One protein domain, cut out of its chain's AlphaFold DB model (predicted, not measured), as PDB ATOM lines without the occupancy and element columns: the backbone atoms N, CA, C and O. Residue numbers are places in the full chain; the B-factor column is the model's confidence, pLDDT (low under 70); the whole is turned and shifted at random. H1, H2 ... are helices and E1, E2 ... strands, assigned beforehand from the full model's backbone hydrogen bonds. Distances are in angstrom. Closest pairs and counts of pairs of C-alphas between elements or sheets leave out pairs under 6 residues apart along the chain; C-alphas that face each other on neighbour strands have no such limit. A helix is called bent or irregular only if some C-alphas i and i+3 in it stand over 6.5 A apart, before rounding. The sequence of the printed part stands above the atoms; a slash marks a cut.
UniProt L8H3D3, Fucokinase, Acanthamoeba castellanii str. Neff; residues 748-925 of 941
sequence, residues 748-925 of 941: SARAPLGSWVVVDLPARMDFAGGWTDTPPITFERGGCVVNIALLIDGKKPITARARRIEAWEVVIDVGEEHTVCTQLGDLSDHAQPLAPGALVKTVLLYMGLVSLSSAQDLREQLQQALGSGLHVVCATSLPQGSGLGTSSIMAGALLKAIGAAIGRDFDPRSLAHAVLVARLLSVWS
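This is residues 748 to 925 of the 941 residues of the protein "Fucokinase" of Acanthamoeba castellanii str. Neff (UniProt L8H3D3). A twisted five-stranded sheet has helices H5 and H3 over one face and no named helix over the other, and H6 crosses H5 and H3 farther from the sheet. Edge strand E1 runs on into E2, which pairs with E3 in a small second sheet beyond one end of the first, and short helix H1 lies farthest from the middle of the domain. The printed part has 178 residues with six named helices and seven named strands, in the order E1, E2, H1, E3, E4, E5, E6, H2, H3, H4, E7, H5, H6. The large sheet, in the order E1, E4, E7, E5, E6, is mixed, and the class is mixed, helices and strands. The whole is compact, with a radius of gyration of the C-alphas of 16.5 A and spans of 47 by 37 by 32 A.

The large sheet holds E1, residues 757 to 761, E4, residues 798 to 805, E7, residues 869 to 876, E5, residues 810 to 814, and E6, residues 817 to 821. E1 and E6 are its edge strands, and from edge to edge the strands' lines turn by 48 degrees. E1 and E4 are antiparallel, with N 759 and O 800 2.8 A apart, within hydrogen-bond range. E4 and E7 are antiparallel, with N 801 and O 873 at 2.8 A. E7 and E5 are parallel, at 8 degrees, with N 872 and O 811 at 2.8 A. E5 and E6 form an antiparallel hairpin, with N 812 and O 819 at 2.8 A. H5, residues 886 to 901, and H3, residues 838 to 846, are on the same face, making two layers, a sheet with helices on one face. H5 has a height of 7.2 A over the sheet and lies over E1 and E4; the closest C-alphas of H5 and E4 are those of Ile 898 and Ala 802, 5.5 A apart. H3 has a height of 10.4 A and lies over E7 and E5. H5 touches H3 with residues 891 to 895 alone, at a steep tilt of 49 degrees, the same way, closest at the C-alphas of Leu 895 and Val 843, 6.6 A. H6, residues 908 to 923, is not on the sheet. H6 touches H3 at a steep tilt of 58 degrees, opposite ways, closest at the C-alphas of Ser 922 and Thr 842, 5.7 A. H5 touches H6 with residues 888 to 895 alone, at a steep tilt of 64 degrees, opposite ways, closest at the C-alphas of Gly 892 and Val 915, 5.7 A. H2, residues 824 to 831, only grazes the sheet and touches H3, closest at the C-alphas of His 830 and Ala 838, 4.3 A. H4, residues 858 to 865, only grazes the sheet too. E2, residues 763 to 768, is antiparallel to E3, residues 786 to 790, with N 767 and O 786 at 2.8 A. H1, residues 777 to 781, touches no helix. Every O i to N i+4 pair is within hydrogen-bond range in H1, H3, H4, H5 and H6; H2, irregular with C-alphas 828 and 831 7.3 A apart, has 0 of 4 such pairs and 3 of 5 O i to N i+3 pairs.

E1 begins at C-alpha 757 (-30.286, 23.642, -28.015). From first to last C-alpha, E7 measures 24.0 A, E4 23.2 A, H6 22.6 A, H5 22.0 A and E2 16.2 A. H6 ends at C-alpha 923 (-46.317, 27.387, -48.722).

The two C-alphas farthest apart, those of Arg 781 and Glu 806, are 48.9 A apart. The printed part has no cut, and the link from H3 to H4, of 11 residues, is long. The mean pLDDT of the printed part is 83.1; residue 776, residues 831 to 833, residue 881 and residues 917 to 925 are under 70.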
ATOM      1  N   SER A 748     -36.826  12.214 -19.393       73.56
ATOM      2  CA  SER A 748     -35.368  12.280 -19.247       73.56
ATOM      3  C   SER A 748     -34.607  12.576 -20.543       73.56
ATOM      4  O   SER A 748     -33.466  13.018 -20.472       73.56
ATOM      5  N   ALA A 749     -35.212  12.352 -21.713       77.75
ATOM      6  CA  ALA A 749     -34.615  12.676 -23.009       77.75
ATOM      7  C   ALA A 749     -34.808  14.154 -23.397       77.75
ATOM      8  O   ALA A 749     -34.204  14.618 -24.361       77.75
ATOM      9  N   ARG A 750     -35.654  14.899 -22.672       84.88
ATOM     10  CA  ARG A 750     -35.921  16.319 -22.937       84.88
ATOM     11  C   ARG A 750     -34.785  17.184 -22.402       84.88
ATOM     12  O   ARG A 750     -34.246  16.915 -21.330       84.88
ATOM     13  N   ALA A 751     -34.492  18.283 -23.091       85.75
ATOM     14  CA  ALA A 751     -33.539  19.263 -22.588       85.75
ATOM     15  C   ALA A 751     -34.035  19.877 -21.256       85.75
ATOM     16  O   ALA A 751     -35.251  20.064 -21.081       85.75
ATOM     17  N   PRO A 752     -33.136  20.204 -20.305       87.75
ATOM     18  CA  PRO A 752     -33.498  20.923 -19.086       87.75
ATOM     19  C   PRO A 752     -34.232  22.239 -19.376       87.75
ATOM     20  O   PRO A 752     -33.945  22.916 -20.369       87.75
ATOM     21  N   LEU A 753     -35.159  22.625 -18.493       87.50
ATOM     22  CA  LEU A 753     -35.827  23.929 -18.568       87.50
ATOM     23  C   LEU A 753     -34.784  25.058 -18.618       87.50
ATOM     24  O   LEU A 753     -33.799  25.040 -17.884       87.50
ATOM     25  N   GLY A 754     -34.976  26.008 -19.533       88.50
ATOM     26  CA  GLY A 754     -34.077  27.142 -19.749       88.50
ATOM     27  C   GLY A 754     -32.824  26.859 -20.589       88.50
ATOM     28  O   GLY A 754     -32.194  27.818 -21.042       88.50
ATOM     29  N   SER A 755     -32.469  25.595 -20.851       92.06
ATOM     30  CA  SER A 755     -31.269  25.245 -21.628       92.06
ATOM     31  C   SER A 755     -31.474  25.402 -23.139       92.06
ATOM     32  O   SER A 755     -32.489  24.971 -23.690       92.06
ATOM     33  N   TRP A 756     -30.510  26.034 -23.813       94.62
ATOM     34  CA  TRP A 756     -30.540  26.237 -25.261       94.62
ATOM     35  C   TRP A 756     -29.971  25.036 -26.009       94.62
ATOM     36  O   TRP A 756     -28.816  24.661 -25.817       94.62
ATOM     37  N   VAL A 757     -30.760  24.509 -26.939       94.56
ATOM     38  CA  VAL A 757     -30.286  23.642 -28.015       94.56
ATOM     39  C   VAL A 757     -29.981  24.521 -29.219       94.56
ATOM     40  O   VAL A 757     -30.840  25.301 -29.625       94.56
ATOM     41  N   VAL A 758     -28.779  24.409 -29.787       95.00
ATOM     42  CA  VAL A 758     -28.319  25.221 -30.926       95.00
ATOM     43  C   VAL A 758     -27.957  24.311 -32.094       95.00
ATOM     44  O   VAL A 758     -27.223  23.339 -31.924       95.00
ATOM     45  N   VAL A 759     -28.468  24.636 -33.279       94.06
ATOM     46  CA  VAL A 759     -28.197  23.926 -34.528       94.06
ATOM     47  C   VAL A 759     -27.721  24.927 -35.574       94.06
ATOM     48  O   VAL A 759     -28.490  25.780 -36.013       94.06
ATOM     49  N   ASP A 760     -26.467  24.774 -35.995       93.25
ATOM     50  CA  ASP A 760     -25.856  25.555 -37.072       93.25
ATOM     51  C   ASP A 760     -25.637  24.672 -38.307       93.25
ATOM     52  O   ASP A 760     -24.972  23.626 -38.228       93.25
ATOM     53  N   LEU A 761     -26.159  25.105 -39.458       91.00
ATOM     54  CA  LEU A 761     -26.091  24.386 -40.732       91.00
ATOM     55  C   LEU A 761     -25.401  25.217 -41.835       91.00
ATOM     56  O   LEU A 761     -25.553  26.441 -41.878       91.00
ATOM     57  N   PRO A 762     -24.615  24.567 -42.719       91.12
ATOM     58  CA  PRO A 762     -24.047  25.216 -43.901       91.12
ATOM     59  C   PRO A 762     -25.146  25.601 -44.906       91.12
ATOM     60  O   PRO A 762     -26.256  25.070 -44.856       91.12
ATOM     61  N   ALA A 763     -24.829  26.505 -45.832       87.75
ATOM     62  CA  ALA A 763     -25.664  26.766 -47.005       87.75
ATOM     63  C   ALA A 763     -25.491  25.649 -48.053       87.75
ATOM     64  O   ALA A 763     -24.634  24.781 -47.880       87.75
ATOM     65  N   ARG A 764     -26.255  25.672 -49.153       85.81
ATOM     66  CA  ARG A 764     -26.052  24.741 -50.278       85.81
ATOM     67  C   ARG A 764     -25.923  25.451 -51.619       85.81
ATOM     68  O   ARG A 764     -26.510  26.513 -51.809       85.81
ATOM     69  N   MET A 765     -25.217  24.823 -52.553       83.38
ATOM     70  CA  MET A 765     -25.192  25.197 -53.968       83.38
ATOM     71  C   MET A 765     -25.397  23.954 -54.830       83.38
ATOM     72  O   MET A 765     -24.753  22.929 -54.604       83.38
ATOM     73  N   ASP A 766     -26.291  24.056 -55.809       83.19
ATOM     74  CA  ASP A 766     -26.542  22.988 -56.775       83.19
ATOM     75  C   ASP A 766     -25.553  23.136 -57.937       83.19
ATOM     76  O   ASP A 766     -25.479  24.198 -58.554       83.19
ATOM     77  N   PHE A 767     -24.777  22.088 -58.226       84.06
ATOM     78  CA  PHE A 767     -23.842  22.057 -59.356       84.06
ATOM     79  C   PHE A 767     -24.526  21.615 -60.649       84.06
ATOM     80  O   PHE A 767     -24.262  22.170 -61.712       84.06
ATOM     81  N   ALA A 768     -25.382  20.596 -60.561       85.38
ATOM     82  CA  ALA A 768     -26.079  20.021 -61.703       85.38
ATOM     83  C   ALA A 768     -27.407  19.390 -61.274       85.38
ATOM     84  O   ALA A 768     -27.552  18.934 -60.140       85.38
ATOM     85  N   GLY A 769     -28.362  19.350 -62.205       77.50
ATOM     86  CA  GLY A 769     -29.651  18.682 -62.013       77.50
ATOM     87  C   GLY A 769     -30.701  19.492 -61.250       77.50
ATOM     88  O   GLY A 769     -31.773  18.960 -60.972       77.50
ATOM     89  N   GLY A 770     -30.435  20.763 -60.927       76.00
ATOM     90  CA  GLY A 770     -31.402  21.631 -60.249       76.00
ATOM     91  C   GLY A 770     -32.792  21.587 -60.903       76.00
ATOM     92  O   GLY A 770     -32.899  21.548 -62.128       76.00
ATOM     93  N   TRP A 771     -33.835  21.567 -60.067       72.88
ATOM     94  CA  TRP A 771     -35.259  21.394 -60.408       72.88
ATOM     95  C   TRP A 771     -35.711  19.974 -60.743       72.88
ATOM     96  O   TRP A 771     -36.913  19.717 -60.669       72.88
ATOM     97  N   THR A 772     -34.810  19.033 -61.042       77.19
ATOM     98  CA  THR A 772     -35.220  17.630 -61.252       77.19
ATOM     99  C   THR A 772     -35.781  16.995 -59.975       77.19
ATOM    100  O   THR A 772     -36.613  16.097 -60.035       77.19
ATOM    101  N   ASP A 773     -35.380  17.504 -58.811       72.19
ATOM    102  CA  ASP A 773     -35.843  17.131 -57.474       72.19
ATOM    103  C   ASP A 773     -37.126  17.848 -57.020       72.19
ATOM    104  O   ASP A 773     -37.658  17.554 -55.947       72.19
ATOM    105  N   THR A 774     -37.661  18.757 -57.833       72.38
ATOM    106  CA  THR A 774     -38.895  19.484 -57.529       72.38
ATOM    107  C   THR A 774     -40.098  18.758 -58.145       72.38
ATOM    108  O   THR A 774     -40.100  18.468 -59.343       72.38
ATOM    109  N   PRO A 775     -41.162  18.455 -57.373       70.38
ATOM    110  CA  PRO A 775     -42.415  17.969 -57.947       70.38
ATOM    111  C   PRO A 775     -43.000  18.961 -58.972       70.38
ATOM    112  O   PRO A 775     -42.924  20.170 -58.747       70.38
ATOM    113  N   PRO A 776     -43.622  18.491 -60.068       66.19
ATOM    114  CA  PRO A 776     -43.982  17.096 -60.338       66.19
ATOM    115  C   PRO A 776     -42.845  16.234 -60.912       66.19
ATOM    116  O   PRO A 776     -42.940  15.012 -60.838       66.19
ATOM    117  N   ILE A 777     -41.753  16.838 -61.402       73.50
ATOM    118  CA  ILE A 777     -40.668  16.149 -62.133       73.50
ATOM    119  C   ILE A 777     -40.119  14.958 -61.334       73.50
ATOM    120  O   ILE A 777     -40.093  13.833 -61.835       73.50
ATOM    121  N   THR A 778     -39.787  15.181 -60.060       75.38
ATOM    122  CA  THR A 778     -39.225  14.137 -59.183       75.38
ATOM    123  C   THR A 778     -40.170  12.950 -58.950       75.38
ATOM    124  O   THR A 778     -39.720  11.826 -58.753       75.38
ATOM    125  N   PHE A 779     -41.491  13.160 -59.003       72.62
ATOM    126  CA  PHE A 779     -42.477  12.088 -58.815       72.62
ATOM    127  C   PHE A 779     -42.825  11.369 -60.109       72.62
ATOM    128  O   PHE A 779     -43.185  10.194 -60.073       72.62
ATOM    129  N   GLU A 780     -42.713  12.055 -61.243       73.69
ATOM    130  CA  GLU A 780     -42.955  11.445 -62.543       73.69
ATOM    131  C   GLU A 780     -41.795  10.554 -62.982       73.69
ATOM    132  O   GLU A 780     -42.028   9.490 -63.552       73.69
ATOM    133  N   ARG A 781     -40.552  10.982 -62.726       75.44
ATOM    134  CA  ARG A 781     -39.359  10.368 -63.337       75.44
ATOM    135  C   ARG A 781     -38.207  10.111 -62.374       75.44
ATOM    136  O   ARG A 781     -37.187   9.558 -62.777       75.44
ATOM    137  N   GLY A 782     -38.354  10.512 -61.116       78.69
ATOM    138  CA  GLY A 782     -37.219  10.682 -60.221       78.69
ATOM    139  C   GLY A 782     -36.486  11.998 -60.483       78.69
ATOM    140  O   GLY A 782     -36.633  12.633 -61.528       78.69
ATOM    141  N   GLY A 783     -35.701  12.414 -59.499       81.88
ATOM    142  CA  GLY A 783     -34.831  13.580 -59.572       81.88
ATOM    143  C   GLY A 783     -33.413  13.206 -59.179       81.88
ATOM    144  O   GLY A 783     -33.207  12.312 -58.357       81.88
ATOM    145  N   CYS A 784     -32.427  13.884 -59.757       83.94
ATOM    146  CA  CYS A 784     -31.033  13.720 -59.376       83.94
ATOM    147  C   CYS A 784     -30.355  15.085 -59.367       83.94
ATOM    148  O   CYS A 784     -30.168  15.704 -60.414       83.94
ATOM    149  N   VAL A 785     -29.976  15.538 -58.173       81.50
ATOM    150  CA  VAL A 785     -29.233  16.783 -57.978       81.50
ATOM    151  C   VAL A 785     -27.889  16.464 -57.362       81.50
ATOM    152  O   VAL A 785     -27.806  15.787 -56.339       81.50
ATOM    153  N   VAL A 786     -26.835  16.999 -57.967       86.06
ATOM    154  CA  VAL A 786     -25.503  17.019 -57.366       86.06
ATOM    155  C   VAL A 786     -25.324  18.387 -56.722       86.06
ATOM    156  O   VAL A 786     -25.288  19.404 -57.419       86.06
ATOM    157  N   ASN A 787     -25.232  18.419 -55.394       84.94
ATOM    158  CA  ASN A 787     -25.076  19.645 -54.616       84.94
ATOM    159  C   ASN A 787     -23.837  19.596 -53.710       84.94
ATOM    160  O   ASN A 787     -23.194  18.558 -53.546       84.94
ATOM    161  N   ILE A 788     -23.482  20.751 -53.149       87.06
ATOM    162  CA  ILE A 788     -22.406  20.889 -52.170       87.06
ATOM    163  C   ILE A 788     -22.850  21.752 -50.991       87.06
ATOM    164  O   ILE A 788     -23.547  22.757 -51.158       87.06
ATOM    165  N   ALA A 789     -22.410  21.373 -49.793       89.06
ATOM    166  CA  ALA A 789     -22.555  22.183 -48.592       89.06
ATOM    167  C   ALA A 789     -21.471  23.272 -48.542       89.06
ATOM    168  O   ALA A 789     -20.283  22.984 -48.676       89.06
ATOM    169  N   LEU A 790     -21.879  24.519 -48.307       87.12
ATOM    170  CA  LEU A 790     -21.008  25.691 -48.312       87.12
ATOM    171  C   LEU A 790     -20.943  26.360 -46.940       87.12
ATOM    172  O   LEU A 790     -21.962  26.701 -46.330       87.12
ATOM    173  N   LEU A 791     -19.716  26.605 -46.487       92.31
ATOM    174  CA  LEU A 791     -19.439  27.581 -45.441       92.31
ATOM    175  C   LEU A 791     -19.293  28.954 -46.096       92.31
ATOM    176  O   LEU A 791     -18.585  29.092 -47.090       92.31
ATOM    177  N   ILE A 792     -19.939  29.963 -45.522       89.62
ATOM    178  CA  ILE A 792     -19.863  31.348 -45.991       89.62
ATOM    179  C   ILE A 792     -18.932  32.081 -45.035       89.62
ATOM    180  O   ILE A 792     -19.165  32.078 -43.827       89.62
ATOM    181  N   ASP A 793     -17.825  32.608 -45.558       91.19
ATOM    182  CA  ASP A 793     -16.755  33.233 -44.768       91.19
ATOM    183  C   ASP A 793     -16.254  32.342 -43.613       91.19
ATOM    184  O   ASP A 793     -16.022  32.787 -42.487       91.19
ATOM    185  N   GLY A 794     -16.147  31.034 -43.878       91.88
ATOM    186  CA  GLY A 794     -15.723  30.024 -42.901       91.88
ATOM    187  C   GLY A 794     -16.764  29.684 -41.826       91.88
ATOM    188  O   GLY A 794     -16.463  28.913 -40.916       91.88
ATOM    189  N   LYS A 795     -17.989  30.220 -41.914       92.19
ATOM    190  CA  LYS A 795     -19.060  30.020 -40.930       92.19
ATOM    191  C   LYS A 795     -20.266  29.308 -41.535       92.19
ATOM    192  O   LYS A 795     -20.512  29.345 -42.739       92.19
ATOM    193  N   LYS A 796     -21.039  28.659 -40.665       92.38
ATOM    194  CA  LYS A 796     -22.361  28.119 -40.992       92.38
ATOM    195  C   LYS A 796     -23.385  29.251 -40.864       92.38
ATOM    196  O   LYS A 796     -23.571  29.741 -39.753       92.38
ATOM    197  N   PRO A 797     -24.002  29.710 -41.962       91.12
ATOM    198  CA  PRO A 797     -24.764  30.954 -41.956       91.12
ATOM    199  C   PRO A 797     -26.227  30.793 -41.519       91.12
ATOM    200  O   PRO A 797     -26.963  31.778 -41.534       91.12
ATOM    201  N   ILE A 798     -26.690  29.576 -41.212       91.19
ATOM    202  CA  ILE A 798     -28.085  29.274 -40.863       91.19
ATOM    203  C   ILE A 798     -28.114  28.680 -39.457       91.19
ATOM    204  O   ILE A 798     -27.579  27.592 -39.241       91.19
ATOM    205  N   THR A 799     -28.769  29.378 -38.530       93.81
ATOM    206  CA  THR A 799     -28.818  29.012 -37.111       93.81
ATOM    207  C   THR A 799     -30.261  28.912 -36.630       93.81
ATOM    208  O   THR A 799     -31.053  29.839 -36.810       93.81
ATOM    209  N   ALA A 800     -30.580  27.817 -35.942       95.06
ATOM    210  CA  ALA A 800     -31.814  27.650 -35.180       95.06
ATOM    211  C   ALA A 800     -31.492  27.296 -33.726       95.06
ATOM    212  O   ALA A 800     -30.595  26.497 -33.452       95.06
ATOM    213  N   ARG A 801     -32.229  27.877 -32.781       95.69
ATOM    214  CA  ARG A 801     -32.115  27.591 -31.352       95.69
ATOM    215  C   ARG A 801     -33.488  27.329 -30.766       95.69
ATOM    216  O   ARG A 801     -34.448  27.995 -31.132       95.69
ATOM    217  N   ALA A 802     -33.575  26.394 -29.833       95.62
ATOM    218  CA  ALA A 802     -34.806  26.130 -29.103       95.62
ATOM    219  C   ALA A 802     -34.502  25.864 -27.629       95.62
ATOM    220  O   ALA A 802     -33.508  25.214 -27.303       95.62
ATOM    221  N   ARG A 803     -35.363  26.350 -26.736       94.81
ATOM    222  CA  ARG A 803     -35.338  26.007 -25.310       94.81
ATOM    223  C   ARG A 803     -36.744  25.831 -24.767       94.81
ATOM    224  O   ARG A 803     -37.690  26.464 -25.234       94.81
ATOM    225  N   ARG A 804     -36.864  25.024 -23.719       93.62
ATOM    226  CA  ARG A 804     -38.101  24.885 -22.943       93.62
ATOM    227  C   ARG A 804     -38.207  26.017 -21.923       93.62
ATOM    228  O   ARG A 804     -37.204  26.361 -21.297       93.62
ATOM    229  N   ILE A 805     -39.402  26.575 -21.748       93.88
ATOM    230  CA  ILE A 805     -39.682  27.677 -20.810       93.88
ATOM    231  C   ILE A 805     -40.838  27.319 -19.869       93.88
ATOM    232  O   ILE A 805     -41.656  26.460 -20.184       93.88
ATOM    233  N   GLU A 806     -40.895  27.958 -18.703       89.62
ATOM    234  CA  GLU A 806     -41.942  27.692 -17.701       89.62
ATOM    235  C   GLU A 806     -43.304  28.285 -18.087       89.62
ATOM    236  O   GLU A 806     -44.340  27.707 -17.765       89.62
ATOM    237  N   ALA A 807     -43.306  29.417 -18.797       90.31
ATOM    238  CA  ALA A 807     -44.524  30.033 -19.309       90.31
ATOM    239  C   ALA A 807     -45.173  29.140 -20.377       90.31
ATOM    240  O   ALA A 807     -44.478  28.584 -21.221       90.31
ATOM    241  N   TRP A 808     -46.501  29.010 -20.354       90.56
ATOM    242  CA  TRP A 808     -47.271  28.169 -21.283       90.56
ATOM    243  C   TRP A 808     -47.548  28.870 -22.617       90.56
ATOM    244  O   TRP A 808     -48.689  28.954 -23.065       90.56
ATOM    245  N   GLU A 809     -46.497  29.404 -23.224       92.75
ATOM    246  CA  GLU A 809     -46.547  30.179 -24.461       92.75
ATOM    247  C   GLU A 809     -45.471  29.703 -25.442       92.75
ATOM    248  O   GLU A 809     -44.534  28.978 -25.079       92.75
ATOM    249  N   VAL A 810     -45.621  30.105 -26.704       93.31
ATOM    250  CA  VAL A 810     -44.593  29.910 -27.728       93.31
ATOM    251  C   VAL A 810     -44.007  31.267 -28.087       93.31
ATOM    252  O   VAL A 810     -44.691  32.107 -28.663       93.31
ATOM    253  N   VAL A 811     -42.732  31.463 -27.775       94.81
ATOM    254  CA  VAL A 811     -41.975  32.660 -28.152       94.81
ATOM    255  C   VAL A 811     -41.170  32.348 -29.411       94.81
ATOM    256  O   VAL A 811     -40.489  31.321 -29.471       94.81
ATOM    257  N   ILE A 812     -41.259  33.211 -30.419       94.81
ATOM    258  CA  ILE A 812     -40.606  33.061 -31.717       94.81
ATOM    259  C   ILE A 812     -39.816  34.332 -32.031       94.81
ATOM    260  O   ILE A 812     -40.411  35.381 -32.276       94.81
ATOM    261  N   ASP A 813     -38.494  34.196 -32.098       92.81
ATOM    262  CA  ASP A 813     -37.575  35.242 -32.539       92.81
ATOM    263  C   ASP A 813     -37.055  34.917 -33.943       92.81
ATOM    264  O   ASP A 813     -36.419  33.879 -34.155       92.81
ATOM    265  N   VAL A 814     -37.301  35.802 -34.908       87.00
ATOM    266  CA  VAL A 814     -36.798  35.683 -36.285       87.00
ATOM    267  C   VAL A 814     -35.960  36.913 -36.610       87.00
ATOM    268  O   VAL A 814     -36.487  37.974 -36.932       87.00
ATOM    269  N   GLY A 815     -34.635  36.792 -36.524       82.12
ATOM    270  CA  GLY A 815     -33.756  37.960 -36.634       82.12
ATOM    271  C   GLY A 815     -34.045  38.985 -35.530       82.12
ATOM    272  O   GLY A 815     -33.777  38.706 -34.365       82.12
ATOM    273  N   GLU A 816     -34.567  40.157 -35.901       78.38
ATOM    274  CA  GLU A 816     -34.969  41.226 -34.966       78.38
ATOM    275  C   GLU A 816     -36.466  41.189 -34.600       78.38
ATOM    276  O   GLU A 816     -36.903  41.916 -33.710       78.38
ATOM    277  N   GLU A 817     -37.269  40.353 -35.268       86.00
ATOM    278  CA  GLU A 817     -38.705  40.239 -35.006       86.00
ATOM    279  C   GLU A 817     -38.982  39.324 -33.807       86.00
ATOM    280  O   GLU A 817     -38.524  38.182 -33.783       86.00
ATOM    281  N   HIS A 818     -39.788  39.803 -32.854       91.81
ATOM    282  CA  HIS A 818     -40.192  39.078 -31.645       91.81
ATOM    283  C   HIS A 818     -41.705  38.836 -31.645       91.81
ATOM    284  O   HIS A 818     -42.490  39.786 -31.687       91.81
ATOM    285  N   THR A 819     -42.127  37.573 -31.596       92.38
ATOM    286  CA  THR A 819     -43.544  37.173 -31.609       92.38
ATOM    287  C   THR A 819     -43.850  36.233 -30.450       92.38
ATOM    288  O   THR A 819     -43.164  35.232 -30.268       92.38
ATOM    289  N   VAL A 820     -44.917  36.509 -29.698       92.88
ATOM    290  CA  VAL A 820     -45.400  35.638 -28.616       92.88
ATOM    291  C   VAL A 820     -46.780  35.106 -28.985       92.88
ATOM    292  O   VAL A 820     -47.713  35.879 -29.181       92.88
ATOM    293  N   CYS A 821     -46.908  33.786 -29.087       91.25
ATOM    294  CA  CYS A 821     -48.170  33.101 -29.346       91.25
ATOM    295  C   CYS A 821     -48.736  32.563 -28.028       91.25
ATOM    296  O   CYS A 821     -48.127  31.702 -27.384       91.25
ATOM    297  N   THR A 822     -49.920  33.049 -27.652       89.00
ATOM    298  CA  THR A 822     -50.637  32.646 -26.429       89.00
ATOM    299  C   THR A 822     -51.977  31.980 -26.729       89.00
ATOM    300  O   THR A 822     -52.482  31.215 -25.908       89.00
ATOM    301  N   GLN A 823     -52.535  32.207 -27.921       89.38
ATOM    302  CA  GLN A 823     -53.788  31.619 -28.380       89.38
ATOM    303  C   GLN A 823     -53.568  30.737 -29.609       89.38
ATOM    304  O   GLN A 823     -52.646  30.938 -30.398       89.38
ATOM    305  N   LEU A 824     -54.468  29.772 -29.819       85.19
ATOM    306  CA  LEU A 824     -54.419  28.883 -30.984       85.19
ATOM    307  C   LEU A 824     -54.518  29.665 -32.311       85.19
ATOM    308  O   LEU A 824     -53.895  29.297 -33.307       85.19
ATOM    309  N   GLY A 825     -55.261  30.779 -32.306       84.25
ATOM    310  CA  GLY A 825     -55.405  31.687 -33.447       84.25
ATOM    311  C   GLY A 825     -54.087  32.322 -33.904       84.25
ATOM    312  O   GLY A 825     -53.909  32.512 -35.107       84.25
ATOM    313  N   ASP A 826     -53.128  32.537 -32.999       86.75
ATOM    314  CA  ASP A 826     -51.817  33.139 -33.305       86.75
ATOM    315  C   ASP A 826     -50.956  32.248 -34.219       86.75
ATOM    316  O   ASP A 826     -49.977  32.706 -34.809       86.75
ATOM    317  N   LEU A 827     -51.321  30.965 -34.334       85.00
ATOM    318  CA  LEU A 827     -50.660  29.953 -35.161       85.00
ATOM    319  C   LEU A 827     -51.403  29.691 -36.487       85.00
ATOM    320  O   LEU A 827     -50.922  28.944 -37.344       85.00
ATOM    321  N   SER A 828     -52.584  30.287 -36.680       81.94
ATOM    322  CA  SER A 828     -53.439  30.043 -37.853       81.94
ATOM    323  C   SER A 828     -52.853  30.594 -39.161       81.94
ATOM    324  O   SER A 828     -53.113  30.055 -40.237       81.94
ATOM    325  N   ASP A 829     -51.987  31.601 -39.067       81.88
ATOM    326  CA  ASP A 829     -51.269  32.241 -40.170       81.88
ATOM    327  C   ASP A 829     -49.955  31.528 -40.556       81.88
ATOM    328  O   ASP A 829     -49.226  32.040 -41.404       81.88
ATOM    329  N   HIS A 830     -49.650  30.341 -40.001       77.88
ATOM    330  CA  HIS A 830     -48.468  29.514 -40.345       77.88
ATOM    331  C   HIS A 830     -48.253  29.348 -41.862       77.88
ATOM    332  O   HIS A 830     -47.142  29.249 -42.373       77.88
ATOM    333  N   ALA A 831     -49.378  29.353 -42.556       65.12
ATOM    334  CA  ALA A 831     -49.622  29.342 -43.978       65.12
ATOM    335  C   ALA A 831     -49.096  30.534 -44.791       65.12
ATOM    336  O   ALA A 831     -49.079  30.484 -46.021       65.12
ATOM    337  N   GLN A 832     -48.798  31.649 -44.127       68.25
ATOM    338  CA  GLN A 832     -48.480  32.933 -44.731       68.25
ATOM    339  C   GLN A 832     -46.986  33.240 -44.521       68.25
ATOM    340  O   GLN A 832     -46.630  33.828 -43.522       68.25
ATOM    341  N   PRO A 833     -46.070  32.918 -45.444       64.94
ATOM    342  CA  PRO A 833     -44.634  33.200 -45.308       64.94
ATOM    343  C   PRO A 833     -44.157  34.649 -45.117       64.94
ATOM    344  O   PRO A 833     -42.952  34.854 -45.092       64.94
ATOM    345  N   LEU A 834     -45.048  35.642 -45.047       71.50
ATOM    346  CA  LEU A 834     -44.721  37.007 -44.606       71.50
ATOM    347  C   LEU A 834     -45.206  37.255 -43.171       71.50
ATOM    348  O   LEU A 834     -44.899  38.290 -42.599       71.50
ATOM    349  N   ALA A 835     -45.983  36.330 -42.605       79.38
ATOM    350  CA  ALA A 835     -46.363  36.372 -41.214       79.38
ATOM    351  C   ALA A 835     -45.129  36.083 -40.345       79.38
ATOM    352  O   ALA A 835     -44.360  35.156 -40.658       79.38
ATOM    353  N   PRO A 836     -44.959  36.829 -39.244       82.31
ATOM    354  CA  PRO A 836     -43.869  36.611 -38.307       82.31
ATOM    355  C   PRO A 836     -43.830  35.154 -37.841       82.31
ATOM    356  O   PRO A 836     -44.840  34.585 -37.419       82.31
ATOM    357  N   GLY A 837     -42.668  34.512 -37.961       85.44
ATOM    358  CA  GLY A 837     -42.477  33.138 -37.493       85.44
ATOM    359  C   GLY A 837     -43.204  32.038 -38.279       85.44
ATOM    360  O   GLY A 837     -43.217  30.903 -37.808       85.44
ATOM    361  N   ALA A 838     -43.778  32.298 -39.463       83.75
ATOM    362  CA  ALA A 838     -44.602  31.330 -40.213       83.75
ATOM    363  C   ALA A 838     -43.978  29.927 -40.372       83.75
ATOM    364  O   ALA A 838     -44.649  28.905 -40.185       83.75
ATOM    365  N   LEU A 839     -42.672  29.858 -40.658       84.44
ATOM    366  CA  LEU A 839     -41.952  28.586 -40.775       84.44
ATOM    367  C   LEU A 839     -41.870  27.840 -39.435       84.44
ATOM    368  O   LEU A 839     -42.042  26.624 -39.402       84.44
ATOM    369  N   VAL A 840     -41.660  28.556 -38.326       88.75
ATOM    370  CA  VAL A 840     -41.642  27.977 -36.974       88.75
ATOM    371  C   VAL A 840     -43.028  27.451 -36.614       88.75
ATOM    372  O   VAL A 840     -43.151  26.289 -36.239       88.75
ATOM    373  N   LYS A 841     -44.080  28.256 -36.823       89.00
ATOM    374  CA  LYS A 841     -45.481  27.852 -36.607       89.00
ATOM    375  C   LYS A 841     -45.812  26.572 -37.375       89.00
ATOM    376  O   LYS A 841     -46.386  25.636 -36.826       89.00
ATOM    377  N   THR A 842     -45.354  26.488 -38.621       83.69
ATOM    378  CA  THR A 842     -45.519  25.301 -39.460       83.69
ATOM    379  C   THR A 842     -44.818  24.065 -38.891       83.69
ATOM    380  O   THR A 842     -45.408  22.986 -38.860       83.69
ATOM    381  N   VAL A 843     -43.575  24.204 -38.425       85.94
ATOM    382  CA  VAL A 843     -42.822  23.096 -37.816       85.94
ATOM    383  C   VAL A 843     -43.516  22.593 -36.545       85.94
ATOM    384  O   VAL A 843     -43.591  21.384 -36.339       85.94
ATOM    385  N   LEU A 844     -44.092  23.484 -35.732       86.81
ATOM    386  CA  LEU A 844     -44.844  23.107 -34.526       86.81
ATOM    387  C   LEU A 844     -46.090  22.273 -34.851       86.81
ATOM    388  O   LEU A 844     -46.322  21.245 -34.208       86.81
ATOM    389  N   LEU A 845     -46.851  22.689 -35.868       82.19
ATOM    390  CA  LEU A 845     -48.023  21.956 -36.356       82.19
ATOM    391  C   LEU A 845     -47.623  20.600 -36.946       82.19
ATOM    392  O   LEU A 845     -48.226  19.580 -36.628       82.19
ATOM    393  N   TYR A 846     -46.562  20.572 -37.758       79.50
ATOM    394  CA  TYR A 846     -46.044  19.342 -38.352       79.50
ATOM    395  C   TYR A 846     -45.595  18.324 -37.293       79.50
ATOM    396  O   TYR A 846     -45.915  17.142 -37.390       79.50
ATOM    397  N   MET A 847     -44.880  18.774 -36.258       79.12
ATOM    398  CA  MET A 847     -44.424  17.907 -35.168       79.12
ATOM    399  C   MET A 847     -45.571  17.429 -34.258       79.12
ATOM    400  O   MET A 847     -45.320  16.660 -33.325       79.12
ATOM    401  N   GLY A 848     -46.810  17.874 -34.496       78.00
ATOM    402  CA  GLY A 848     -47.971  17.550 -33.669       78.00
ATOM    403  C   GLY A 848     -47.865  18.112 -32.252       78.00
ATOM    404  O   GLY A 848     -48.441  17.546 -31.328       78.00
ATOM    405  N   LEU A 849     -47.081  19.180 -32.061       80.94
ATOM    406  CA  LEU A 849     -46.990  19.881 -30.777       80.94
ATOM    407  C   LEU A 849     -48.212  20.766 -30.540       80.94
ATOM    408  O   LEU A 849     -48.574  21.014 -29.395       80.94
ATOM    409  N   VAL A 850     -48.823  21.225 -31.632       82.69
ATOM    410  CA  VAL A 850     -50.070  21.981 -31.641       82.69
ATOM    411  C   VAL A 850     -50.943  21.466 -32.786       82.69
ATOM    412  O   VAL A 850     -50.438  21.145 -33.861       82.69
ATOM    413  N   SER A 851     -52.252  21.401 -32.567       83.56
ATOM    414  CA  SER A 851     -53.274  21.080 -33.556       83.56
ATOM    415  C   SER A 851     -54.345  22.169 -33.571       83.56
ATOM    416  O   SER A 851     -55.005  22.419 -32.561       83.56
ATOM    417  N   LEU A 852     -54.543  22.793 -34.738       81.25
ATOM    418  CA  LEU A 852     -55.555  23.839 -34.938       81.25
ATOM    419  C   LEU A 852     -56.995  23.300 -34.926       81.25
ATOM    420  O   LEU A 852     -57.929  24.074 -34.754       81.25
ATOM    421  N   SER A 853     -57.185  21.994 -35.133       77.06
ATOM    422  CA  SER A 853     -58.500  21.338 -35.160       77.06
ATOM    423  C   SER A 853     -58.919  20.746 -33.811       77.06
ATOM    424  O   SER A 853     -59.998  20.164 -33.707       77.06
ATOM    425  N   SER A 854     -58.075  20.864 -32.780       80.31
ATOM    426  CA  SER A 854     -58.397  20.410 -31.427       80.31
ATOM    427  C   SER A 854     -59.341  21.389 -30.726       80.31
ATOM    428  O   SER A 854     -59.249  22.598 -30.919       80.31
ATOM    429  N   ALA A 855     -60.221  20.867 -29.867       80.69
ATOM    430  CA  ALA A 855     -61.061  21.680 -28.983       80.69
ATOM    431  C   ALA A 855     -60.280  22.283 -27.796       80.69
ATOM    432  O   ALA A 855     -60.808  23.144 -27.098       80.69
ATOM    433  N   GLN A 856     -59.050  21.814 -27.558       85.88
ATOM    434  CA  GLN A 856     -58.175  22.270 -26.476       85.88
ATOM    435  C   GLN A 856     -57.484  23.588 -26.829       85.88
ATOM    436  O   GLN A 856     -57.056  23.783 -27.973       85.88
ATOM    437  N   ASP A 857     -57.303  24.459 -25.837       87.75
ATOM    438  CA  ASP A 857     -56.551  25.700 -26.021       87.75
ATOM    439  C   ASP A 857     -55.033  25.449 -26.169       87.75
ATOM    440  O   ASP A 857     -54.528  24.341 -25.957       87.75
ATOM    441  N   LEU A 858     -54.274  26.473 -26.579       87.62
ATOM    442  CA  LEU A 858     -52.829  26.329 -26.801       87.62
ATOM    443  C   LEU A 858     -52.098  25.888 -25.521       87.62
ATOM    444  O   LEU A 858     -51.176  25.076 -25.581       87.62
ATOM    445  N   ARG A 859     -52.523  26.389 -24.358       87.88
ATOM    446  CA  ARG A 859     -51.905  26.087 -23.067       87.88
ATOM    447  C   ARG A 859     -52.068  24.614 -22.704       87.88
ATOM    448  O   ARG A 859     -51.088  23.977 -22.318       87.88
ATOM    449  N   GLU A 860     -53.272  24.072 -22.846       86.31
ATOM    450  CA  GLU A 860     -53.587  22.664 -22.601       86.31
ATOM    451  C   GLU A 860     -52.777  21.745 -23.518       86.31
ATOM    452  O   GLU A 860     -52.201  20.756 -23.054       86.31
ATOM    453  N   GLN A 861     -52.660  22.103 -24.799       87.38
ATOM    454  CA  GLN A 861     -51.876  21.338 -25.769       87.38
ATOM    455  C   GLN A 861     -50.379  21.344 -25.431       87.38
ATOM    456  O   GLN A 861     -49.748  20.285 -25.418       87.38
ATOM    457  N   LEU A 862     -49.807  22.499 -25.069       87.62
ATOM    458  CA  LEU A 862     -48.409  22.595 -24.628       87.62
ATOM    459  C   LEU A 862     -48.170  21.809 -23.328       87.62
ATOM    460  O   LEU A 862     -47.145  21.137 -23.178       87.62
ATOM    461  N   GLN A 863     -49.123  21.828 -22.397       85.56
ATOM    462  CA  GLN A 863     -49.028  21.081 -21.145       85.56
ATOM    463  C   GLN A 863     -49.029  19.566 -21.373       85.56
ATOM    464  O   GLN A 863     -48.214  18.862 -20.773       85.56
ATOM    465  N   GLN A 864     -49.875  19.075 -22.280       82.38
ATOM    466  CA  GLN A 864     -49.960  17.654 -22.619       82.38
ATOM    467  C   GLN A 864     -48.775  17.183 -23.477       82.38
ATOM    468  O   GLN A 864     -48.198  16.129 -23.205       82.38
ATOM    469  N   ALA A 865     -48.378  17.962 -24.487       77.06
ATOM    470  CA  ALA A 865     -47.332  17.571 -25.431       77.06
ATOM    471  C   ALA A 865     -45.912  17.756 -24.864       77.06
ATOM    472  O   ALA A 865     -45.049  16.888 -25.025       77.06
ATOM    473  N   LEU A 866     -45.653  18.884 -24.194       78.62
ATOM    474  CA  LEU A 866     -44.306  19.342 -23.823       78.62
ATOM    475  C   LEU A 866     -44.085  19.416 -22.309       78.62
ATOM    476  O   LEU A 866     -42.946  19.274 -21.844       78.62
ATOM    477  N   GLY A 867     -45.152  19.630 -21.531       83.12
ATOM    478  CA  GLY A 867     -45.056  19.938 -20.100       83.12
ATOM    479  C   GLY A 867     -44.262  21.223 -19.819       83.12
ATOM    480  O   GLY A 867     -43.696  21.367 -18.740       83.12
ATOM    481  N   SER A 868     -44.148  22.104 -20.816       88.62
ATOM    482  CA  SER A 868     -43.497  23.417 -20.774       88.62
ATOM    483  C   SER A 868     -43.948  24.247 -21.983       88.62
ATOM    484  O   SER A 868     -44.421  23.670 -22.963       88.62
ATOM    485  N   GLY A 869     -43.729  25.563 -21.984       91.50
ATOM    486  CA  GLY A 869     -43.720  26.334 -23.232       91.50
ATOM    487  C   GLY A 869     -42.416  26.170 -24.008       91.50
ATOM    488  O   GLY A 869     -41.513  25.418 -23.609       91.50
ATOM    489  N   LEU A 870     -42.302  26.901 -25.115       93.56
ATOM    490  CA  LEU A 870     -41.159  26.821 -26.022       93.56
ATOM    491  C   LEU A 870     -40.697  28.214 -26.457       93.56
ATOM    492  O   LEU A 870     -41.505  29.042 -26.855       93.56
ATOM    493  N   HIS A 871     -39.389  28.451 -26.435       95.62
ATOM    494  CA  HIS A 871     -38.781  29.634 -27.036       95.62
ATOM    495  C   HIS A 871     -37.874  29.202 -28.191       95.62
ATOM    496  O   HIS A 871     -36.926  28.442 -27.979       95.62
ATOM    497  N   VAL A 872     -38.185  29.666 -29.401       95.44
ATOM    498  CA  VAL A 872     -37.485  29.340 -30.646       95.44
ATOM    499  C   VAL A 872     -36.869  30.602 -31.235       95.44
ATOM    500  O   VAL A 872     -37.556  31.601 -31.400       95.44
ATOM    501  N   VAL A 873     -35.591  30.533 -31.598       94.62
ATOM    502  CA  VAL A 873     -34.856  31.610 -32.269       94.62
ATOM    503  C   VAL A 873     -34.350  31.084 -33.603       94.62
ATOM    504  O   VAL A 873     -33.695  30.041 -33.639       94.62
ATOM    505  N   CYS A 874     -34.589  31.793 -34.697       91.50
ATOM    506  CA  CYS A 874     -33.969  31.495 -35.982       91.50
ATOM    507  C   CYS A 874     -33.328  32.741 -36.599       91.50
ATOM    508  O   CYS A 874     -33.870  33.844 -36.561       91.50
ATOM    509  N   ALA A 875     -32.128  32.566 -37.149       91.44
ATOM    510  CA  ALA A 875     -31.341  33.652 -37.718       91.44
ATOM    511  C   ALA A 875     -30.502  33.152 -38.895       91.44
ATOM    512  O   ALA A 875     -30.045  32.006 -38.919       91.44
ATOM    513  N   THR A 876     -30.274  34.023 -39.875       89.44
ATOM    514  CA  THR A 876     -29.347  33.748 -40.970       89.44
ATOM    515  C   THR A 876     -28.575  34.997 -41.368       89.44
ATOM    516  O   THR A 876     -29.116  36.097 -41.326       89.44
ATOM    517  N   SER A 877     -27.310  34.824 -41.755       87.88
ATOM    518  CA  SER A 877     -26.487  35.898 -42.325       87.88
ATOM    519  C   SER A 877     -26.638  36.031 -43.846       87.88
ATOM    520  O   SER A 877     -25.955  36.850 -44.456       87.88
ATOM    521  N   LEU A 878     -27.487  35.208 -44.476       85.94
ATOM    522  CA  LEU A 878     -27.753  35.252 -45.912       85.94
ATOM    523  C   LEU A 878     -28.970  36.127 -46.225       85.94
ATOM    524  O   LEU A 878     -29.982  36.024 -45.528       85.94
ATOM    525  N   PRO A 879     -28.939  36.917 -47.314       80.19
ATOM    526  CA  PRO A 879     -30.111  37.656 -47.750       80.19
ATOM    527  C   PRO A 879     -31.218  36.701 -48.216       80.19
ATOM    528  O   PRO A 879     -30.971  35.613 -48.762       80.19
ATOM    529  N   GLN A 880     -32.464  37.135 -48.024       71.44
ATOM    530  CA  GLN A 880     -33.631  36.445 -48.558       71.44
ATOM    531  C   GLN A 880     -33.542  36.381 -50.090       71.44
ATOM    532  O   GLN A 880     -33.175  37.353 -50.741       71.44
ATOM    533  N   GLY A 881     -33.861  35.222 -50.670       68.38
ATOM    534  CA  GLY A 881     -33.793  35.027 -52.123       68.38
ATOM    535  C   GLY A 881     -32.395  34.732 -52.680       68.38
ATOM    536  O   GLY A 881     -32.241  34.686 -53.892       68.38
ATOM    537  N   SER A 882     -31.396  34.455 -51.834       77.38
ATOM    538  CA  SER A 882     -30.024  34.097 -52.254       77.38
ATOM    539  C   SER A 882     -29.901  32.852 -53.148       77.38
ATOM    540  O   SER A 882     -28.827  32.593 -53.678       77.38
ATOM    541  N   GLY A 883     -30.956  32.043 -53.293       75.56
ATOM    542  CA  GLY A 883     -30.920  30.799 -54.072       75.56
ATOM    543  C   GLY A 883     -30.167  29.643 -53.398       75.56
ATOM    544  O   GLY A 883     -30.228  28.521 -53.885       75.56
ATOM    545  N   LEU A 884     -29.543  29.864 -52.234       81.25
ATOM    546  CA  LEU A 884     -28.697  28.888 -51.529       81.25
ATOM    547  C   LEU A 884     -29.469  27.919 -50.609       81.25
ATOM    548  O   LEU A 884     -28.925  27.381 -49.642       81.25
ATOM    549  N   GLY A 885     -30.768  27.726 -50.857       73.69
ATOM    550  CA  GLY A 885     -31.608  26.793 -50.097       73.69
ATOM    551  C   GLY A 885     -31.952  27.203 -48.656       73.69
ATOM    552  O   GLY A 885     -32.427  26.360 -47.892       73.69
ATOM    553  N   THR A 886     -31.761  28.472 -48.275       81.69
ATOM    554  CA  THR A 886     -31.849  28.970 -46.886       81.69
ATOM    555  C   THR A 886     -33.127  28.559 -46.151       81.69
ATOM    556  O   THR A 886     -33.055  28.060 -45.034       81.69
ATOM    557  N   SER A 887     -34.303  28.705 -46.769       79.12
ATOM    558  CA  SER A 887     -35.584  28.390 -46.116       79.12
ATOM    559  C   SER A 887     -35.764  26.896 -45.823       79.12
ATOM    560  O   SER A 887     -36.291  26.532 -44.776       79.12
ATOM    561  N   SER A 888     -35.315  26.015 -46.722       78.75
ATOM    562  CA  SER A 888     -35.436  24.561 -46.538       78.75
ATOM    563  C   SER A 888     -34.441  24.033 -45.518       78.75
ATOM    564  O   SER A 888     -34.793  23.201 -44.685       78.75
ATOM    565  N   ILE A 889     -33.221  24.568 -45.534       85.12
ATOM    566  CA  ILE A 889     -32.201  24.231 -44.541       85.12
ATOM    567  C   ILE A 889     -32.625  24.751 -43.161       85.12
ATOM    568  O   ILE A 889     -32.495  24.030 -42.176       85.12
ATOM    569  N   MET A 890     -33.220  25.949 -43.084       88.19
ATOM    570  CA  MET A 890     -33.783  26.485 -41.841       88.19
ATOM    571  C   MET A 890     -34.896  25.592 -41.279       88.19
ATOM    572  O   MET A 890     -34.923  25.343 -40.077       88.19
ATOM    573  N   ALA A 891     -35.781  25.052 -42.125       87.19
ATOM    574  CA  ALA A 891     -36.800  24.097 -41.685       87.19
ATOM    575  C   ALA A 891     -36.167  22.844 -41.048       87.19
ATOM    576  O   ALA A 891     -36.599  22.402 -39.985       87.19
ATOM    577  N   GLY A 892     -35.099  22.315 -41.656       87.12
ATOM    578  CA  GLY A 892     -34.333  21.194 -41.104       87.12
ATOM    579  C   GLY A 892     -33.631  21.541 -39.786       87.12
ATOM    580  O   GLY A 892     -33.646  20.740 -38.851       87.12
ATOM    581  N   ALA A 893     -33.068  22.750 -39.679       90.25
ATOM    582  CA  ALA A 893     -32.452  23.251 -38.451       90.25
ATOM    583  C   ALA A 893     -33.476  23.368 -37.312       90.25
ATOM    584  O   ALA A 893     -33.204  22.928 -36.196       90.25
ATOM    585  N   LEU A 894     -34.668  23.900 -37.602       91.62
ATOM    586  CA  LEU A 894     -35.778  24.020 -36.656       91.62
ATOM    587  C   LEU A 894     -36.278  22.652 -36.187       91.62
ATOM    588  O   LEU A 894     -36.421  22.448 -34.984       91.62
ATOM    589  N   LEU A 895     -36.481  21.702 -37.105       88.75
ATOM    590  CA  LEU A 895     -36.882  20.331 -36.770       88.75
ATOM    591  C   LEU A 895     -35.873  19.658 -35.829       88.75
ATOM    592  O   LEU A 895     -36.279  19.049 -34.842       88.75
ATOM    593  N   LYS A 896     -34.566  19.823 -36.078       89.31
ATOM    594  CA  LYS A 896     -33.518  19.311 -35.181       89.31
ATOM    595  C   LYS A 896     -33.472  20.040 -33.838       89.31
ATOM    596  O   LYS A 896     -33.390  19.381 -32.807       89.31
ATOM    597  N   ALA A 897     -33.517  21.374 -33.831       92.19
ATOM    598  CA  ALA A 897     -33.402  22.164 -32.604       92.19
ATOM    599  C   ALA A 897     -34.604  21.935 -31.678       92.19
ATOM    600  O   ALA A 897     -34.431  21.635 -30.496       92.19
ATOM    601  N   ILE A 898     -35.822  22.024 -32.226       91.12
ATOM    602  CA  ILE A 898     -37.062  21.770 -31.488       91.12
ATOM    603  C   ILE A 898     -37.131  20.296 -31.098       91.12
ATOM    604  O   ILE A 898     -37.409  20.006 -29.939       91.12
ATOM    605  N   GLY A 899     -36.813  19.372 -32.014       88.62
ATOM    606  CA  GLY A 899     -36.743  17.937 -31.739       88.62
ATOM    607  C   GLY A 899     -35.882  17.624 -30.519       88.62
ATOM    608  O   GLY A 899     -36.383  17.081 -29.535       88.62
ATOM    609  N   ALA A 900     -34.622  18.052 -30.524       88.44
ATOM    610  CA  ALA A 900     -33.709  17.807 -29.415       88.44
ATOM    611  C   ALA A 900     -34.146  18.505 -28.112       88.44
ATOM    612  O   ALA A 900     -34.005  17.923 -27.038       88.44
ATOM    613  N   ALA A 901     -34.764  19.692 -28.175       88.81
ATOM    614  CA  ALA A 901     -35.316  20.342 -26.980       88.81
ATOM    615  C   ALA A 901     -36.405  19.488 -26.300       88.81
ATOM    616  O   ALA A 901     -36.520  19.483 -25.072       88.81
ATOM    617  N   ILE A 902     -37.170  18.726 -27.086       87.00
ATOM    618  CA  ILE A 902     -38.302  17.909 -26.624       87.00
ATOM    619  C   ILE A 902     -37.974  16.410 -26.542       87.00
ATOM    620  O   ILE A 902     -38.864  15.600 -26.283       87.00
ATOM    621  N   GLY A 903     -36.710  16.042 -26.762       82.81
ATOM    622  CA  GLY A 903     -36.217  14.666 -26.714       82.81
ATOM    623  C   GLY A 903     -36.565  13.798 -27.925       82.81
ATOM    624  O   GLY A 903     -36.495  12.579 -27.822       82.81
ATOM    625  N   ARG A 904     -36.957  14.388 -29.061       82.94
ATOM    626  CA  ARG A 904     -37.147  13.677 -30.335       82.94
ATOM    627  C   ARG A 904     -35.916  13.832 -31.220       82.94
ATOM    628  O   ARG A 904     -35.473  14.949 -31.464       82.94
ATOM    629  N   ASP A 905     -35.423  12.722 -31.750       78.25
ATOM    630  CA  ASP A 905     -34.373  12.730 -32.767       78.25
ATOM    631  C   ASP A 905     -34.948  12.319 -34.128       78.25
ATOM    632  O   ASP A 905     -35.906  11.543 -34.199       78.25
ATOM    633  N   PHE A 906     -34.376  12.858 -35.201       77.00
ATOM    634  CA  PHE A 906     -34.766  12.552 -36.574       77.00
ATOM    635  C   PHE A 906     -33.562  11.980 -37.309       77.00
ATOM    636  O   PHE A 906     -32.547  12.662 -37.481       77.00
ATOM    637  N   ASP A 907     -33.692  10.749 -37.802       78.62
ATOM    638  CA  ASP A 907     -32.700  10.211 -38.722       78.62
ATOM    639  C   ASP A 907     -32.678  11.039 -40.027       78.62
ATOM    640  O   ASP A 907     -33.667  11.705 -40.361       78.62
ATOM    641  N   PRO A 908     -31.575  11.013 -40.796       76.81
ATOM    642  CA  PRO A 908     -31.439  11.830 -41.998       76.81
ATOM    643  C   PRO A 908     -32.575  11.663 -43.020       76.81
ATOM    644  O   PRO A 908     -32.987  12.649 -43.630       76.81
ATOM    645  N   ARG A 909     -33.123  10.448 -43.190       74.94
ATOM    646  CA  ARG A 909     -34.215  10.191 -44.145       74.94
ATOM    647  C   ARG A 909     -35.536  10.752 -43.629       74.94
ATOM    648  O   ARG A 909     -36.255  11.402 -44.387       74.94
ATOM    649  N   SER A 910     -35.842  10.557 -42.346       75.25
ATOM    650  CA  SER A 910     -37.028  11.160 -41.725       75.25
ATOM    651  C   SER A 910     -36.963  12.685 -41.739       75.25
ATOM    652  O   SER A 910     -37.973  13.337 -41.992       75.25
ATOM    653  N   LEU A 911     -35.777  13.265 -41.531       79.00
ATOM    654  CA  LEU A 911     -35.574  14.710 -41.588       79.00
ATOM    655  C   LEU A 911     -35.817  15.266 -42.997       79.00
ATOM    656  O   LEU A 911     -36.488  16.287 -43.132       79.00
ATOM    657  N   ALA A 912     -35.325  14.594 -44.042       75.19
ATOM    658  CA  ALA A 912     -35.561  15.004 -45.427       75.19
ATOM    659  C   ALA A 912     -37.063  15.013 -45.771       75.19
ATOM    660  O   ALA A 912     -37.579  16.008 -46.289       75.19
ATOM    661  N   HIS A 913     -37.792  13.955 -45.400       74.56
ATOM    662  CA  HIS A 913     -39.247  13.892 -45.570       74.56
ATOM    663  C   HIS A 913     -39.985  14.949 -44.734       74.56
ATOM    664  O   HIS A 913     -40.919  15.585 -45.223       74.56
ATOM    665  N   ALA A 914     -39.549  15.193 -43.497       73.44
ATOM    666  CA  ALA A 914     -40.128  16.212 -42.629       73.44
ATOM    667  C   ALA A 914     -39.956  17.631 -43.186       73.44
ATOM    668  O   ALA A 914     -40.895  18.425 -43.156       73.44
ATOM    669  N   VAL A 915     -38.788  17.942 -43.758       76.00
ATOM    670  CA  VAL A 915     -38.523  19.227 -44.420       76.00
ATOM    671  C   VAL A 915     -39.425  19.415 -45.638       76.00
ATOM    672  O   VAL A 915     -39.972  20.504 -45.824       76.00
ATOM    673  N   LEU A 916     -39.622  18.367 -46.443       72.25
ATOM    674  CA  LEU A 916     -40.522  18.393 -47.599       72.25
ATOM    675  C   LEU A 916     -41.966  18.727 -47.166       72.25
ATOM    676  O   LEU A 916     -42.579  19.643 -47.716       72.25
ATOM    677  N   VAL A 917     -42.482  18.054 -46.131       67.81
ATOM    678  CA  VAL A 917     -43.849  18.272 -45.621       67.81
ATOM    679  C   VAL A 917     -44.001  19.633 -44.928       67.81
ATOM    680  O   VAL A 917     -44.985  20.332 -45.161       67.81
ATOM    681  N   ALA A 918     -43.029  20.060 -44.118       64.44
ATOM    682  CA  ALA A 918     -43.055  21.376 -43.478       64.44
ATOM    683  C   ALA A 918     -43.002  22.510 -44.516       64.44
ATOM    684  O   ALA A 918     -43.718  23.505 -44.402       64.44
ATOM    685  N   ARG A 919     -42.222  22.352 -45.594       66.44
ATOM    686  CA  ARG A 919     -42.222  23.313 -46.705       66.44
ATOM    687  C   ARG A 919     -43.594  23.384 -47.366       66.44
ATOM    688  O   ARG A 919     -44.049  24.487 -47.666       66.44
ATOM    689  N   LEU A 920     -44.282  22.250 -47.512       61.97
ATOM    690  CA  LEU A 920     -45.652  22.262 -48.002       61.97
ATOM    691  C   LEU A 920     -46.605  23.003 -47.072       61.97
ATOM    692  O   LEU A 920     -47.295  23.913 -47.501       61.97
ATOM    693  N   LEU A 921     -46.623  22.681 -45.788       59.22
ATOM    694  CA  LEU A 921     -47.540  23.325 -44.847       59.22
ATOM    695  C   LEU A 921     -47.316  24.851 -44.758       59.22
ATOM    696  O   LEU A 921     -48.278  25.603 -44.610       59.22
ATOM    697  N   SER A 922     -46.075  25.314 -44.954       52.12
ATOM    698  CA  SER A 922     -45.729  26.744 -44.946       52.12
ATOM    699  C   SER A 922     -46.067  27.469 -46.254       52.12
ATOM    700  O   SER A 922     -46.291  28.672 -46.243       52.12
ATOM    701  N   VAL A 923     -46.106  26.770 -47.395       52.00
ATOM    702  CA  VAL A 923     -46.317  27.387 -48.722       52.00
ATOM    703  C   VAL A 923     -47.703  27.061 -49.319       52.00
ATOM    704  O   VAL A 923     -48.184  27.808 -50.166       52.00
ATOM    705  N   TRP A 924     -48.375  25.998 -48.861       50.03
ATOM    706  CA  TRP A 924     -49.481  25.320 -49.566       50.03
ATOM    707  C   TRP A 924     -50.789  25.279 -48.779       50.03
ATOM    708  O   TRP A 924     -51.763  24.668 -49.220       50.03
ATOM    709  N   SER A 925     -50.849  25.979 -47.650       40.41
ATOM    710  CA  SER A 925     -52.114  26.242 -46.976       40.41
ATOM    711  C   SER A 925     -53.121  26.926 -47.920       40.41
ATOM    712  O   SER A 925     -52.710  27.655 -48.832       40.41
TER     713      SER A 925